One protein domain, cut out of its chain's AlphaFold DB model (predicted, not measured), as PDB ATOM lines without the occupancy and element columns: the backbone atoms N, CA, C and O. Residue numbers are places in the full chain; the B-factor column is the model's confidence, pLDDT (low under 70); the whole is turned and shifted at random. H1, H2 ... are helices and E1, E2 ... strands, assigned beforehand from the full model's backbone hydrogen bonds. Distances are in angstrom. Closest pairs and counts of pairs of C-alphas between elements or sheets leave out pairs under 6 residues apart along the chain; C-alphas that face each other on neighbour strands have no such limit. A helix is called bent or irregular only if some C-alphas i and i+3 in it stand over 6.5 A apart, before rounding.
ATOM      1  N   ASP A 190     219.692 153.705  97.617       78.62
ATOM      2  CA  ASP A 190     218.387 154.217  97.218       78.62
ATOM      3  C   ASP A 190     217.783 155.033  98.373       78.62
ATOM      4  O   ASP A 190     217.890 154.680  99.560       78.62
ATOM      5  N   TYR A 191     217.197 156.180  98.038       82.12
ATOM      6  CA  TYR A 191     216.720 157.139  99.030       82.12
ATOM      7  C   TYR A 191     215.634 156.506  99.919       82.12
ATOM      8  O   TYR A 191     215.551 156.788 101.120       82.12
ATOM      9  N   GLY A 192     214.858 155.573  99.354       84.81
ATOM     10  CA  GLY A 192     213.846 154.777 100.049       84.81
ATOM     11  C   GLY A 192     214.417 153.913 101.171       84.81
ATOM     12  O   GLY A 192     213.902 153.952 102.290       84.81
ATOM     13  N   SER A 193     215.518 153.205 100.926       87.12
ATOM     14  CA  SER A 193     216.248 152.438 101.934       87.12
ATOM     15  C   SER A 193     216.729 153.351 103.052       87.12
ATOM     16  O   SER A 193     216.437 153.093 104.220       87.12
ATOM     17  N   GLY A 194     217.402 154.459 102.725       89.19
ATOM     18  CA  GLY A 194     217.863 155.419 103.734       89.19
ATOM     19  C   GLY A 194     216.726 155.906 104.641       89.19
ATOM     20  O   GLY A 194     216.860 155.931 105.869       89.19
ATOM     21  N   MET A 195     215.570 156.209 104.047       91.88
ATOM     22  CA  MET A 195     214.355 156.590 104.766       91.88
ATOM     23  C   MET A 195     213.777 155.461 105.630       91.88
ATOM     24  O   MET A 195     213.416 155.718 106.780       91.88
ATOM     25  N   ALA A 196     213.723 154.224 105.127       91.06
ATOM     26  CA  ALA A 196     213.236 153.060 105.872       91.06
ATOM     27  C   ALA A 196     214.091 152.794 107.118       91.06
ATOM     28  O   ALA A 196     213.568 152.673 108.226       91.06
ATOM     29  N   TYR A 197     215.416 152.763 106.945       91.50
ATOM     30  CA  TYR A 197     216.370 152.559 108.034       91.50
ATOM     31  C   TYR A 197     216.294 153.695 109.060       91.50
ATOM     32  O   TYR A 197     216.207 153.435 110.260       91.50
ATOM     33  N   SER A 198     216.263 154.950 108.603       92.94
ATOM     34  CA  SER A 198     216.137 156.115 109.485       92.94
ATOM     35  C   SER A 198     214.843 156.081 110.303       92.94
ATOM     36  O   SER A 198     214.865 156.310 111.511       92.94
ATOM     37  N   PHE A 199     213.717 155.720 109.681       94.19
ATOM     38  CA  PHE A 199     212.436 155.608 110.375       94.19
ATOM     39  C   PHE A 199     212.418 154.460 111.384       94.19
ATOM     40  O   PHE A 199     211.965 154.634 112.514       94.19
ATOM     41  N   PHE A 200     212.963 153.301 111.019       92.94
ATOM     42  CA  PHE A 200     213.002 152.167 111.929       92.94
ATOM     43  C   PHE A 200     213.875 152.442 113.160       92.94
ATOM     44  O   PHE A 200     213.388 152.390 114.287       92.94
ATOM     45  N   TYR A 201     215.152 152.774 112.958       91.25
ATOM     46  CA  TYR A 201     216.109 152.947 114.058       91.25
ATOM     47  C   TYR A 201     215.940 154.278 114.797       91.25
ATOM     48  O   TYR A 201     216.285 154.385 115.969       91.25
ATOM     49  N   GLY A 202     215.424 155.309 114.124       91.31
ATOM     50  CA  GLY A 202     215.220 156.631 114.713       91.31
ATOM     51  C   GLY A 202     213.890 156.796 115.446       91.31
ATOM     52  O   GLY A 202     213.760 157.723 116.251       91.31
ATOM     53  N   TYR A 203     212.911 155.931 115.169       92.25
ATOM     54  CA  TYR A 203     211.556 156.061 115.695       92.25
ATOM     55  C   TYR A 203     210.958 154.724 116.149       92.25
ATOM     56  O   TYR A 203     210.767 154.537 117.351       92.25
ATOM     57  N   LEU A 204     210.714 153.773 115.236       90.25
ATOM     58  CA  LEU A 204     209.977 152.539 115.569       90.25
ATOM     59  C   LEU A 204     210.653 151.716 116.670       90.25
ATOM     60  O   LEU A 204     209.980 151.237 117.574       90.25
ATOM     61  N   GLN A 205     211.980 151.592 116.649       88.00
ATOM     62  CA  GLN A 205     212.719 150.846 117.670       88.00
ATOM     63  C   GLN A 205     212.554 151.433 119.082       88.00
ATOM     64  O   GLN A 205     212.697 150.720 120.074       88.00
ATOM     65  N   PHE A 206     212.287 152.735 119.197       85.31
ATOM     66  CA  PHE A 206     212.097 153.375 120.494       85.31
ATOM     67  C   PHE A 206     210.655 153.272 120.973       85.31
ATOM     68  O   PHE A 206     210.457 152.980 122.153       85.31
ATOM     69  N   MET A 207     209.704 153.476 120.057       85.44
ATOM     70  CA  MET A 207     208.271 153.510 120.351       85.44
ATOM     71  C   MET A 207     207.664 152.125 120.545       85.44
ATOM     72  O   MET A 207     206.719 151.963 121.313       85.44
ATOM     73  N   LEU A 208     208.198 151.112 119.864       84.00
ATOM     74  CA  LEU A 208     207.745 149.743 120.049       84.00
ATOM     75  C   LEU A 208     208.392 149.159 121.317       84.00
ATOM     76  O   LEU A 208     209.613 149.247 121.483       84.00
ATOM     77  N   PRO A 209     207.612 148.570 122.239       71.44
ATOM     78  CA  PRO A 209     208.166 147.977 123.446       71.44
ATOM     79  C   PRO A 209     209.157 146.851 123.125       71.44
ATOM     80  O   PRO A 209     208.882 145.952 122.332       71.44
ATOM     81  N   ASN A 210     210.313 146.871 123.795       64.25
ATOM     82  CA  ASN A 210     211.268 145.769 123.736       64.25
ATOM     83  C   ASN A 210     210.661 144.519 124.390       64.25
ATOM     84  O   ASN A 210     210.101 144.579 125.488       64.25
ATOM     85  N   LYS A 211     210.808 143.369 123.726       54.19
ATOM     86  CA  LYS A 211     210.375 142.066 124.242       54.19
ATOM     87  C   LYS A 211     210.956 141.830 125.642       54.19
ATOM     88  O   LYS A 211     212.172 141.863 125.815       54.19
ATOM     89  N   GLY A 212     210.090 141.565 126.618       52.66
ATOM     90  CA  GLY A 212     210.476 141.243 127.998       52.66
ATOM     91  C   GLY A 212     210.079 142.286 129.040       52.66
ATOM     92  O   GLY A 212     210.125 141.984 130.228       52.66
ATOM     93  N   ASP A 213     209.621 143.468 128.625       57.34
ATOM     94  CA  ASP A 213     209.042 144.442 129.550       57.34
ATOM     95  C   ASP A 213     207.557 144.099 129.770       57.34
ATOM     96  O   ASP A 213     206.653 144.656 129.145       57.34
ATOM     97  N   SER A 214     207.301 143.096 130.618       52.78
ATOM     98  CA  SER A 214     205.965 142.554 130.930       52.78
ATOM     99  C   SER A 214     204.971 143.598 131.461       52.78
ATOM    100  O   SER A 214     203.772 143.335 131.506       52.78
ATOM    101  N   ASN A 215     205.448 144.801 131.788       54.75
ATOM    102  CA  ASN A 215     204.638 145.933 132.226       54.75
ATOM    103  C   ASN A 215     204.192 146.876 131.093       54.75
ATOM    104  O   ASN A 215     203.373 147.758 131.340       54.75
ATOM    105  N   LYS A 216     204.694 146.713 129.859       54.19
ATOM    106  CA  LYS A 216     204.314 147.566 128.713       54.19
ATOM    107  C   LYS A 216     203.188 146.993 127.846       54.19
ATOM    108  O   LYS A 216     202.661 147.704 127.002       54.19
ATOM    109  N   GLY A 217     202.801 145.733 128.058       44.69
ATOM    110  CA  GLY A 217     201.821 145.032 127.217       44.69
ATOM    111  C   GLY A 217     200.345 145.222 127.589       44.69
ATOM    112  O   GLY A 217     199.487 144.728 126.869       44.69
ATOM    113  N   THR A 218     200.021 145.889 128.702       43.69
ATOM    114  CA  THR A 218     198.660 145.850 129.287       43.69
ATOM    115  C   THR A 218     197.986 147.202 129.481       43.69
ATOM    116  O   THR A 218     196.918 147.270 130.086       43.69
ATOM    117  N   TYR A 219     198.558 148.289 128.971       43.44
ATOM    118  CA  TYR A 219     198.069 149.618 129.302       43.44
ATOM    119  C   TYR A 219     197.683 150.417 128.060       43.44
ATOM    120  O   TYR A 219     198.483 151.157 127.504       43.44
ATOM    121  N   PHE A 220     196.379 150.386 127.757       45.38
ATOM    122  CA  PHE A 220     195.609 151.494 127.164       45.38
ATOM    123  C   PHE A 220     195.577 152.729 128.092       45.38
ATOM    124  O   PHE A 220     194.588 153.459 128.174       45.38
ATOM    125  N   LYS A 221     196.650 152.963 128.851       45.66
ATOM    126  CA  LYS A 221     196.918 154.280 129.405       45.66
ATOM    127  C   LYS A 221     197.139 155.163 128.182       45.66
ATOM    128  O   LYS A 221     197.615 154.666 127.159       45.66
ATOM    129  N   SER A 222     196.731 156.428 128.250       51.22
ATOM    130  CA  SER A 222     197.100 157.404 127.219       51.22
ATOM    131  C   SER A 222     198.551 157.138 126.821       51.22
ATOM    132  O   SER A 222     199.330 156.829 127.722       51.22
ATOM    133  N   LEU A 223     198.876 157.095 125.523       68.81
ATOM    134  CA  LEU A 223     200.248 156.856 125.070       68.81
ATOM    135  C   LEU A 223     201.097 157.991 125.635       68.81
ATOM    136  O   LEU A 223     201.183 159.068 125.045       68.81
ATOM    137  N   ASP A 224     201.575 157.772 126.857       76.56
ATOM    138  CA  ASP A 224     202.160 158.798 127.688       76.56
ATOM    139  C   ASP A 224     203.396 159.283 126.942       76.56
ATOM    140  O   ASP A 224     204.090 158.515 126.273       76.56
ATOM    141  N   GLU A 225     203.638 160.583 127.027       86.06
ATOM    142  CA  GLU A 225     204.782 161.208 126.390       86.06
ATOM    143  C   GLU A 225     206.074 160.496 126.806       86.06
ATOM    144  O   GLU A 225     206.474 160.526 127.974       86.06
ATOM    145  N   GLU A 226     206.735 159.856 125.844       86.25
ATOM    146  CA  GLU A 226     207.991 159.175 126.102       86.25
ATOM    147  C   GLU A 226     209.146 160.153 125.893       86.25
ATOM    148  O   GLU A 226     209.354 160.674 124.800       86.25
ATOM    149  N   ASN A 227     209.921 160.399 126.949       90.94
ATOM    150  CA  ASN A 227     211.080 161.282 126.897       90.94
ATOM    151  C   ASN A 227     212.374 160.467 126.838       90.94
ATOM    152  O   ASN A 227     212.664 159.690 127.749       90.94
ATOM    153  N   ARG A 228     213.194 160.671 125.799       89.06
ATOM    154  CA  ARG A 228     214.499 160.006 125.646       89.06
ATOM    155  C   ARG A 228     215.615 160.968 125.273       89.06
ATOM    156  O   ARG A 228     215.419 161.929 124.541       89.06
ATOM    157  N   ASN A 229     216.826 160.673 125.731       92.81
ATOM    158  CA  ASN A 229     218.023 161.383 125.290       92.81
ATOM    159  C   ASN A 229     218.522 160.746 123.985       92.81
ATOM    160  O   ASN A 229     218.986 159.607 124.009       92.81
ATOM    161  N   VAL A 230     218.425 161.449 122.854       91.62
ATOM    162  CA  VAL A 230     218.774 160.909 121.525       91.62
ATOM    163  C   VAL A 230     219.618 161.920 120.757       91.62
ATOM    164  O   VAL A 230     219.262 163.093 120.681       91.62
ATOM    165  N   ALA A 231     220.737 161.468 120.179       91.00
ATOM    166  CA  ALA A 231     221.632 162.288 119.350       91.00
ATOM    167  C   ALA A 231     222.067 163.620 120.008       91.00
ATOM    168  O   ALA A 231     222.156 164.652 119.352       91.00
ATOM    169  N   GLY A 232     222.304 163.606 121.325       94.75
ATOM    170  CA  GLY A 232     222.700 164.793 122.095       94.75
ATOM    171  C   GLY A 232     221.545 165.715 122.510       94.75
ATOM    172  O   GLY A 232     221.763 166.619 123.312       94.75
ATOM    173  N   VAL A 233     220.320 165.470 122.040       95.69
ATOM    174  CA  VAL A 233     219.118 166.167 122.516       95.69
ATOM    175  C   VAL A 233     218.643 165.500 123.802       95.69
ATOM    176  O   VAL A 233     218.347 164.304 123.809       95.69
ATOM    177  N   GLN A 234     218.585 166.267 124.890       95.88
ATOM    178  CA  GLN A 234     218.081 165.789 126.177       95.88
ATOM    179  C   GLN A 234     216.550 165.815 126.207       95.88
ATOM    180  O   GLN A 234     215.947 166.768 125.722       95.88
ATOM    181  N   ALA A 235     215.941 164.779 126.790       93.88
ATOM    182  CA  ALA A 235     214.499 164.635 126.986       93.88
ATOM    183  C   ALA A 235     213.676 164.919 125.715       93.88
ATOM    184  O   ALA A 235     212.683 165.641 125.740       93.88
ATOM    185  N   ARG A 236     214.099 164.349 124.581       94.00
ATOM    186  CA  ARG A 236     213.318 164.382 123.350       94.00
ATOM    187  C   ARG A 236     212.014 163.625 123.568       94.00
ATOM    188  O   ARG A 236     212.035 162.436 123.876       94.00
ATOM    189  N   SER A 237     210.921 164.342 123.372       92.38
ATOM    190  CA  SER A 237     209.555 163.868 123.518       92.38
ATOM    191  C   SER A 237     209.067 163.134 122.271       92.38
ATOM    192  O   SER A 237     209.227 163.626 121.148       92.38
ATOM    193  N   TYR A 238     208.448 161.978 122.483       90.88
ATOM    194  CA  TYR A 238     207.752 161.194 121.478       90.88
ATOM    195  C   TYR A 238     206.290 161.023 121.901       90.88
ATOM    196  O   TYR A 238     205.999 160.681 123.048       90.88
ATOM    197  N   LYS A 239     205.366 161.302 120.975       89.62
ATOM    198  CA  LYS A 239     203.917 161.299 121.221       89.62
ATOM    199  C   LYS A 239     203.196 160.590 120.089       89.62
ATOM    200  O   LYS A 239     203.468 160.872 118.924       89.62
ATOM    201  N   ASN A 240     202.215 159.772 120.445       89.19
ATOM    202  CA  ASN A 240     201.276 159.179 119.502       89.19
ATOM    203  C   ASN A 240     199.881 159.747 119.750       89.19
ATOM    204  O   ASN A 240     199.462 159.950 120.890       89.19
ATOM    205  N   SER A 241     199.149 159.972 118.667       86.81
ATOM    206  CA  SER A 241     197.754 160.395 118.728       86.81
ATOM    207  C   SER A 241     196.840 159.175 118.775       86.81
ATOM    208  O   SER A 241     197.018 158.226 118.009       86.81
ATOM    209  N   ILE A 242     195.839 159.213 119.654       88.94
ATOM    210  CA  ILE A 242     194.778 158.204 119.720       88.94
ATOM    211  C   ILE A 242     193.547 158.764 119.015       88.94
ATOM    212  O   ILE A 242     193.074 159.855 119.330       88.94
ATOM    213  N   TYR A 243     193.018 157.991 118.079       88.44
ATOM    214  CA  TYR A 243     191.807 158.297 117.340       88.44
ATOM    215  C   TYR A 243     190.671 157.407 117.821       88.44
ATOM    216  O   TYR A 243     190.872 156.261 118.221       88.44
ATOM    217  N   LYS A 244     189.457 157.952 117.772       91.75
ATOM    218  CA  LYS A 244     188.220 157.249 118.095       91.75
ATOM    219  C   LYS A 244     187.409 157.104 116.818       91.75
ATOM    220  O   LYS A 244     187.028 158.112 116.225       91.75
ATOM    221  N   ILE A 245     187.135 155.870 116.424       93.12
ATOM    222  CA  ILE A 245     186.380 155.533 115.220       93.12
ATOM    223  C   ILE A 245     185.115 154.783 115.642       93.12
ATOM    224  O   ILE A 245     185.142 153.960 116.555       93.12
ATOM    225  N   ARG A 246     183.983 155.111 115.017       93.88
ATOM    226  CA  ARG A 246     182.741 154.340 115.162       93.88
ATOM    227  C   ARG A 246     182.790 153.159 114.205       93.88
ATOM    228  O   ARG A 246     183.185 153.335 113.053       93.88
ATOM    229  N   SER A 247     182.398 151.983 114.679       92.56
ATOM    230  CA  SER A 247     182.220 150.822 113.813       92.56
ATOM    231  C   SER A 247     181.202 151.129 112.696       92.56
ATOM    232  O   SER A 247     180.359 152.017 112.867       92.56
ATOM    233  N   PRO A 248     181.254 150.432 111.544       91.88
ATOM    234  CA  PRO A 248     180.345 150.694 110.422       91.88
ATOM    235  C   PRO A 248     178.857 150.567 110.778       91.88
ATOM    236  O   PRO A 248     178.021 151.272 110.226       91.88
ATOM    237  N   ASP A 249     178.530 149.690 111.725       94.19
ATOM    238  CA  ASP A 249     177.188 149.468 112.268       94.19
ATOM    239  C   ASP A 249     176.815 150.443 113.403       94.19
ATOM    240  O   ASP A 249     175.699 150.403 113.916       94.19
ATOM    241  N   ASN A 250     177.727 151.349 113.779       91.69
ATOM    242  CA  ASN A 250     177.555 152.376 114.808       91.69
ATOM    243  C   ASN A 250     177.263 151.830 116.223       91.69
ATOM    244  O   ASN A 250     176.802 152.574 117.093       91.69
ATOM    245  N   THR A 251     177.526 150.545 116.460       94.12
ATOM    246  CA  THR A 251     177.270 149.875 117.742       94.12
ATOM    247  C   THR A 251     178.433 150.034 118.717       94.12
ATOM    248  O   THR A 251     178.211 150.139 119.925       94.12
ATOM    249  N   GLU A 252     179.663 150.122 118.207       94.62
ATOM    250  CA  GLU A 252     180.880 150.109 119.008       94.62
ATOM    251  C   GLU A 252     181.802 151.293 118.682       94.62
ATOM    252  O   GLU A 252     181.842 151.842 117.576       94.62
ATOM    253  N   LEU A 253     182.556 151.719 119.696       91.56
ATOM    254  CA  LEU A 253     183.593 152.733 119.582       91.56
ATOM    255  C   LEU A 253     184.957 152.071 119.708       91.56
ATOM    256  O   LEU A 253     185.320 151.608 120.787       91.56
ATOM    257  N   VAL A 254     185.730 152.105 118.629       90.38
ATOM    258  CA  VAL A 254     187.087 151.566 118.587       90.38
ATOM    259  C   VAL A 254     188.077 152.711 118.767       90.38
ATOM    260  O   VAL A 254     187.992 153.742 118.096       90.38
ATOM    261  N   TYR A 255     189.025 152.542 119.686       88.19
ATOM    262  CA  TYR A 255     190.125 153.481 119.893       88.19
ATOM    263  C   TYR A 255     191.399 152.880 119.316       88.19
ATOM    264  O   TYR A 255     191.755 151.751 119.644       88.19
ATOM    265  N   LEU A 256     192.079 153.630 118.456       89.06
ATOM    266  CA  LEU A 256     193.287 153.175 117.780       89.06
ATOM    267  C   LEU A 256     194.338 154.279 117.761       89.06
ATOM    268  O   LEU A 256     194.041 155.443 117.496       89.06
ATOM    269  N   ALA A 257     195.580 153.893 118.024       89.62
ATOM    270  CA  ALA A 257     196.734 154.734 117.768       89.62
ATOM    271  C   ALA A 257     197.106 154.591 116.293       89.62
ATOM    272  O   ALA A 257     197.447 153.499 115.842       89.62
ATOM    273  N   VAL A 258     196.997 155.682 115.540       91.06
ATOM    274  CA  VAL A 258     197.297 155.700 114.107       91.06
ATOM    275  C   VAL A 258     198.211 156.872 113.820       91.06
ATOM    276  O   VAL A 258     198.041 157.965 114.357       91.06
ATOM    277  N   GLU A 259     199.183 156.649 112.953       91.56
ATOM    278  CA  GLU A 259     200.099 157.674 112.483       91.56
ATOM    279  C   GLU A 259     200.417 157.449 111.007       91.56
ATOM    280  O   GLU A 259     200.335 156.332 110.492       91.56
ATOM    281  N   GLY A 260     200.779 158.524 110.311       91.75
ATOM    282  CA  GLY A 260     201.303 158.418 108.957       91.75
ATOM    283  C   GLY A 260     202.784 158.051 108.977       91.75
ATOM    284  O   GLY A 260     203.547 158.560 109.802       91.75
ATOM    285  N   ALA A 261     203.222 157.244 108.010       91.69
ATOM    286  CA  ALA A 261     204.641 157.022 107.757       91.69
ATOM    287  C   ALA A 261     205.287 158.334 107.276       91.69
ATOM    288  O   ALA A 261     205.289 158.657 106.088       91.69
ATOM    289  N   THR A 262     205.836 159.108 108.216       93.81
ATOM    290  CA  THR A 262     206.441 160.430 107.962       93.81
ATOM    291  C   THR A 262     207.419 160.447 106.774       93.81
ATOM    292  O   THR A 262     207.358 161.405 105.998       93.81
ATOM    293  N   PRO A 263     208.262 159.415 106.545       92.62
ATOM    294  CA  PRO A 263     209.140 159.397 105.377       92.62
ATOM    295  C   PRO A 263     208.404 159.450 104.032       92.62
ATOM    296  O   PRO A 263     208.896 160.097 103.113       92.62
ATOM    297  N   VAL A 264     207.202 158.868 103.921       90.19
ATOM    298  CA  VAL A 264     206.387 158.932 102.692       90.19
ATOM    299  C   VAL A 264     205.997 160.378 102.382       90.19
ATOM    300  O   VAL A 264     206.111 160.829 101.244       90.19
ATOM    301  N   LYS A 265     205.602 161.148 103.405       92.38
ATOM    302  CA  LYS A 265     205.274 162.573 103.249       92.38
ATOM    303  C   LYS A 265     206.504 163.402 102.880       92.38
ATOM    304  O   LYS A 265     206.413 164.288 102.032       92.38
ATOM    305  N   THR A 266     207.646 163.131 103.513       91.56
ATOM    306  CA  THR A 266     208.916 163.788 103.169       91.56
ATOM    307  C   THR A 266     209.269 163.532 101.712       91.56
ATOM    308  O   THR A 266     209.559 164.478 100.987       91.56
ATOM    309  N   TYR A 267     209.175 162.280 101.270       85.88
ATOM    310  CA  TYR A 267     209.423 161.912  99.886       85.88
ATOM    311  C   TYR A 267     208.493 162.643  98.914       85.88
ATOM    312  O   TYR A 267     208.971 163.301  97.992       85.88
ATOM    313  N   TYR A 268     207.181 162.618  99.172       87.81
ATOM    314  CA  TYR A 268     206.194 163.343  98.371       87.81
ATOM    315  C   TYR A 268     206.558 164.828  98.212       87.81
ATOM    316  O   TYR A 268     206.512 165.373  97.110       87.81
ATOM    317  N   ASN A 269     206.983 165.485  99.297       89.81
ATOM    318  CA  ASN A 269     207.381 166.890  99.252       89.81
ATOM    319  C   ASN A 269     208.641 167.126  98.407       89.81
ATOM    320  O   ASN A 269     208.687 168.117  97.680       89.81
ATOM    321  N   VAL A 270     209.641 166.239  98.490       85.56
ATOM    322  CA  VAL A 270     210.863 166.330  97.671       85.56
ATOM    323  C   VAL A 270     210.510 166.192  96.192       85.56
ATOM    324  O   VAL A 270     210.895 167.048  95.401       85.56
ATOM    325  N   MET A 271     209.703 165.190  95.835       82.38
ATOM    326  CA  MET A 271     209.275 164.967  94.449       82.38
ATOM    327  C   MET A 271     208.468 166.130  93.889       82.38
ATOM    328  O   MET A 271     208.621 166.500  92.729       82.38
ATOM    329  N   ARG A 272     207.623 166.742  94.721       86.06
ATOM    330  CA  ARG A 272     206.827 167.900  94.312       86.06
ATOM    331  C   ARG A 272     207.683 169.137  94.041       86.06
ATOM    332  O   ARG A 272     207.294 169.970  93.230       86.06
ATOM    333  N   GLN A 273     208.794 169.300  94.757       89.50
ATOM    334  CA  GLN A 273     209.697 170.440  94.582       89.50
ATOM    335  C   GLN A 273     210.665 170.237  93.420       89.50
ATOM    336  O   GLN A 273     210.958 171.188  92.701       89.50
ATOM    337  N   ASP A 274     211.164 169.016  93.255       85.75
ATOM    338  CA  ASP A 274     212.153 168.680  92.242       85.75
ATOM    339  C   ASP A 274     211.905 167.261  91.709       85.75
ATOM    340  O   ASP A 274     212.448 166.288  92.242       85.75
ATOM    341  N   PRO A 275     211.084 167.127  90.650       80.12
ATOM    342  CA  PRO A 275     210.775 165.829  90.061       80.12
ATOM    343  C   PRO A 275     212.011 165.091  89.530       80.12
ATOM    344  O   PRO A 275     211.983 163.870  89.414       80.12
ATOM    345  N   GLN A 276     213.104 165.805  89.225       78.38
ATOM    346  CA  GLN A 276     214.343 165.203  88.719       78.38
ATOM    347  C   GLN A 276     215.178 164.537  89.820       78.38
ATOM    348  O   GLN A 276     216.103 163.791  89.514       78.38
ATOM    349  N   LYS A 277     214.860 164.787  91.096       75.06
ATOM    350  CA  LYS A 277     215.502 164.134  92.248       75.06
ATOM    351  C   LYS A 277     214.835 162.823  92.660       75.06
ATOM    352  O   LYS A 277     215.233 162.243  93.667       75.06
ATOM    353  N   GLY A 278     213.809 162.384  91.934       70.19
ATOM    354  CA  GLY A 278     213.229 161.062  92.126       70.19
ATOM    355  C   GLY A 278     214.191 159.974  91.701       70.19
ATOM    356  O   GLY A 278     214.765 160.049  90.614       70.19
ATOM    357  N   ASP A 279     214.337 158.952  92.544       72.81
ATOM    358  CA  ASP A 279     214.997 157.732  92.103       72.81
ATOM    359  C   ASP A 279     214.171 157.168  90.945       72.81
ATOM    360  O   ASP A 279     212.950 157.002  91.027       72.81
ATOM    361  N   SER A 280     214.853 156.919  89.839       78.00
ATOM    362  CA  SER A 280     214.270 156.283  88.670       78.00
ATOM    363  C   SER A 280     214.869 154.893  88.530       78.00
ATOM    364  O   SER A 280     216.021 154.657  88.901       78.00
ATOM    365  N   ASP A 281     214.089 153.955  88.009       76.00
ATOM    366  CA  ASP A 281     214.604 152.639  87.679       76.00
ATOM    367  C   ASP A 281     215.631 152.734  86.534       76.00
ATOM    368  O   ASP A 281     215.844 153.778  85.908       76.00
ATOM    369  N   ASP A 288     208.244 153.825  92.505       82.75
ATOM    370  CA  ASP A 288     207.296 154.005  93.596       82.75
ATOM    371  C   ASP A 288     208.037 153.794  94.921       82.75
ATOM    372  O   ASP A 288     208.178 152.683  95.436       82.75
ATOM    373  N   LEU A 289     208.552 154.886  95.490       78.88
ATOM    374  CA  LEU A 289     209.237 154.826  96.777       78.88
ATOM    375  C   LEU A 289     208.327 154.393  97.925       78.88
ATOM    376  O   LEU A 289     208.850 153.978  98.957       78.88
ATOM    377  N   SER A 290     206.999 154.447  97.770       81.25
ATOM    378  CA  SER A 290     206.087 153.816  98.724       81.25
ATOM    379  C   SER A 290     206.361 152.317  98.787       81.25
ATOM    380  O   SER A 290     206.493 151.756  99.874       81.25
ATOM    381  N   ASP A 291     206.545 151.676  97.636       85.75
ATOM    382  CA  ASP A 291     206.814 150.244  97.550       85.75
ATOM    383  C   ASP A 291     208.228 149.889  98.005       85.75
ATOM    384  O   ASP A 291     208.407 148.897  98.716       85.75
ATOM    385  N   ILE A 292     209.222 150.734  97.711       86.44
ATOM    386  CA  ILE A 292     210.579 150.564  98.252       86.44
ATOM    387  C   ILE A 292     210.563 150.672  99.777       86.44
ATOM    388  O   ILE A 292     211.081 149.790 100.463       86.44
ATOM    389  N   LEU A 293     209.937 151.717 100.328       87.06
ATOM    390  CA  LEU A 293     209.846 151.920 101.771       87.06
ATOM    391  C   LEU A 293     209.135 150.742 102.444       87.06
ATOM    392  O   LEU A 293     209.622 150.243 103.456       87.06
ATOM    393  N   LYS A 294     208.015 150.270 101.879       88.69
ATOM    394  CA  LYS A 294     207.287 149.091 102.374       88.69
ATOM    395  C   LYS A 294     208.175 147.853 102.373       88.69
ATOM    396  O   LYS A 294     208.290 147.201 103.407       88.69
ATOM    397  N   THR A 295     208.815 147.561 101.241       90.81
ATOM    398  CA  THR A 295     209.681 146.386 101.074       90.81
ATOM    399  C   THR A 295     210.825 146.425 102.078       90.81
ATOM    400  O   THR A 295     211.046 145.466 102.811       90.81
ATOM    401  N   LYS A 296     211.498 147.572 102.208       90.25
ATOM    402  CA  LYS A 296     212.626 147.731 103.129       90.25
ATOM    403  C   LYS A 296     212.207 147.694 104.589       90.25
ATOM    404  O   LYS A 296     212.898 147.083 105.397       90.25
ATOM    405  N   LEU A 297     211.073 148.289 104.949       88.81
ATOM    406  CA  LEU A 297     210.535 148.152 106.300       88.81
ATOM    407  C   LEU A 297     210.181 146.700 106.618       88.81
ATOM    408  O   LEU A 297     210.467 146.256 107.725       88.81
ATOM    409  N   GLN A 298     209.617 145.959 105.665       89.75
ATOM    410  CA  GLN A 298     209.314 144.542 105.838       89.75
ATOM    411  C   GLN A 298     210.594 143.713 106.036       89.75
ATOM    412  O   GLN A 298     210.696 142.991 107.025       89.75
ATOM    413  N   GLU A 299     211.619 143.911 105.201       90.19
ATOM    414  CA  GLU A 299     212.938 143.276 105.367       90.19
ATOM    415  C   GLU A 299     213.549 143.565 106.755       90.19
ATOM    416  O   GLU A 299     214.125 142.688 107.405       90.19
ATOM    417  N   ILE A 300     213.431 144.810 107.234       88.19
ATOM    418  CA  ILE A 300     213.943 145.210 108.549       88.19
ATOM    419  C   ILE A 300     213.149 144.527 109.677       88.19
ATOM    420  O   ILE A 300     213.758 144.073 110.649       88.19
ATOM    421  N   LYS A 301     211.819 144.415 109.552       86.06
ATOM    422  CA  LYS A 301     210.958 143.707 110.518       86.06
ATOM    423  C   LYS A 301     211.325 142.226 110.614       86.06
ATOM    424  O   LYS A 301     211.485 141.712 111.720       86.06
ATOM    425  N   GLU A 302     211.528 141.569 109.476       87.81
ATOM    426  CA  GLU A 302     211.922 140.157 109.399       87.81
ATOM    427  C   GLU A 302     213.278 139.894 110.060       87.81
ATOM    428  O   GLU A 302     213.468 138.878 110.731       87.81
ATOM    429  N   ARG A 303     214.216 140.843 109.948       87.81
ATOM    430  CA  ARG A 303     215.526 140.746 110.601       87.81
ATOM    431  C   ARG A 303     215.452 140.907 112.127       87.81
ATOM    432  O   ARG A 303     216.280 140.332 112.832       87.81
ATOM    433  N   HIS A 304     214.487 141.667 112.650       83.19
ATOM    434  CA  HIS A 304     214.444 142.111 114.055       83.19
ATOM    435  C   HIS A 304     213.375 141.430 114.922       83.19
ATOM    436  O   HIS A 304     212.762 142.067 115.772       83.19
ATOM    437  N   GLN A 305     213.216 140.110 114.792       74.81
ATOM    438  CA  GLN A 305     212.192 139.309 115.491       74.81
ATOM    439  C   GLN A 305     210.759 139.667 115.046       74.81
ATOM    440  O   GLN A 305     210.025 140.341 115.779       74.81
ATOM    441  N   PRO A 306     210.319 139.157 113.881       68.12
ATOM    442  CA  PRO A 306     209.075 139.576 113.234       68.12
ATOM    443  C   PRO A 306     207.854 139.433 114.148       68.12
ATOM    444  O   PRO A 306     207.068 140.365 114.262       68.12
ATOM    445  N   ALA A 307     207.768 138.347 114.924       66.69
ATOM    446  CA  ALA A 307     206.618 138.060 115.787       66.69
ATOM    447  C   ALA A 307     206.286 139.160 116.820       66.69
ATOM    448  O   ALA A 307     205.127 139.330 117.198       66.69
ATOM    449  N   VAL A 308     207.283 139.907 117.307       69.31
ATOM    450  CA  VAL A 308     207.045 140.986 118.284       69.31
ATOM    451  C   VAL A 308     206.656 142.272 117.573       69.31
ATOM    452  O   VAL A 308     205.731 142.954 117.992       69.31
ATOM    453  N   ILE A 309     207.328 142.601 116.475       74.94
ATOM    454  CA  ILE A 309     207.064 143.854 115.766       74.94
ATOM    455  C   ILE A 309     205.718 143.791 115.036       74.94
ATOM    456  O   ILE A 309     204.965 144.761 115.062       74.94
ATOM    457  N   GLU A 310     205.380 142.647 114.443       73.88
ATOM    458  CA  GLU A 310     204.104 142.431 113.750       73.88
ATOM    459  C   GLU A 310     202.907 142.436 114.702       73.88
ATOM    460  O   GLU A 310     201.832 142.893 114.319       73.88
ATOM    461  N   SER A 311     203.082 142.001 115.955       77.50
ATOM    462  CA  SER A 311     202.010 142.076 116.958       77.50
ATOM    463  C   SER A 311     201.806 143.482 117.532       77.50
ATOM    464  O   SER A 311     200.741 143.759 118.078       77.50
ATOM    465  N   LEU A 312     202.790 144.377 117.399       79.00
ATOM    466  CA  LEU A 312     202.743 145.736 117.949       79.00
ATOM    467  C   LEU A 312     202.430 146.817 116.904       79.00
ATOM    468  O   LEU A 312     201.965 147.894 117.266       79.00
ATOM    469  N   CYS A 313     202.698 146.562 115.621       84.06
ATOM    470  CA  CYS A 313     202.514 147.533 114.547       84.06
ATOM    471  C   CYS A 313     202.018 146.863 113.262       84.06
ATOM    472  O   CYS A 313     202.742 146.100 112.612       84.06
TER     473      CYS A 313
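Overview. This is residues 190 to 281 and 288 to 313 of the 336 residues of the protein "Stimulator of interferon genes protein" of Timema genevievae (UniProt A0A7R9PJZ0). Two antiparallel hairpins, E1 with E2 and E3 with E4, follow each other end to end as a long ribbon across one end of a loose group of helices. H1 and H3 cross as the packed pair of that group, H2 meets both with part of its length, and short H4 turns off from the end of H3; hairpin E3 with E4 reaches away as an arm whose tip, residues 247 to 252, sticks out. The printed part has 118 residues, with four named helices and four named strands in the order H1 E1 E2 E3 E4 H2 H3 H4, a mixed class of helices and strands. It is loose, with a radius of gyration of the C-alphas of 17.0 A and spans of 46 by 43 by 29 A.

Along the chain. E1 is residues 226 to 230, 11.8 A long, and E2 is residues 233 to 238, 12.4 A. E3, residues 242 to 246, and E4, residues 253 to 257, are each 13.4 A long. H1, residues 191 to 207, begins with C-alpha 191 at (216.720, 157.139, 99.030) and is 23.2 A long. It has a kink of 31 degrees near residue 201 and is irregular, but only just: C-alphas 202 and 205 are 7.0 A apart. H2 is residues 262 to 273, 17.0 A, and H3 is residues 289 to 303, 20.7 A. H4, residues 306 to 312, is 10.0 A long and ends with C-alpha 312 at (202.743, 145.736, 117.949).

Arrangement. E1 and E2 form an antiparallel hairpin at 145 degrees, with N 228 and O 236 2.9 A apart, within hydrogen-bond range. The closest C-alphas of E2 and H1, those of Tyr 238 and Met 207, are 7.8 A apart. E2 and E3 are apart. E3 and E4 form an antiparallel hairpin at 151 degrees, with N 245 and O 254 2.8 A apart, within hydrogen-bond range. H1 touches H3 at a steep tilt of 49 degrees, the same way, closest at the C-alphas of Gly 192 and Leu 293, 5.2 A. Residue 263 of H2 alone only just touches residues 195 to 199 of H1, with 3 pairs of C-alphas within 8 A; the closest, Met 195 and Pro 263, are 6.0 A apart. H2 touches H3 with residues 264 to 267 alone, at a shallow tilt of 26 degrees, opposite ways; the closest C-alphas, of Val 264 and Ser 290, are 6.5 A apart. H3 and H4 are close but not clearly touching, with the C-alphas of Lys 301 and Ile 309 closest at 6.5 A. Every O i to N i+4 pair is within hydrogen-bond range in H2 and H3, against 11 of 13 in H1 and 2 of 3 in H4.

Size, cuts and confidence. The two C-alphas farthest apart, those of Thr 251 and Gln 276, are 49.5 A apart. Residues 282 to 287 are not printed, and C-alphas 281 and 288 are 9.5 A apart across this cut. The link from H1 to E1, residues 208 to 225, is long. Mean pLDDT of the printed part is 82.8, with residues 210 to 223 and 306 to 308 under 70.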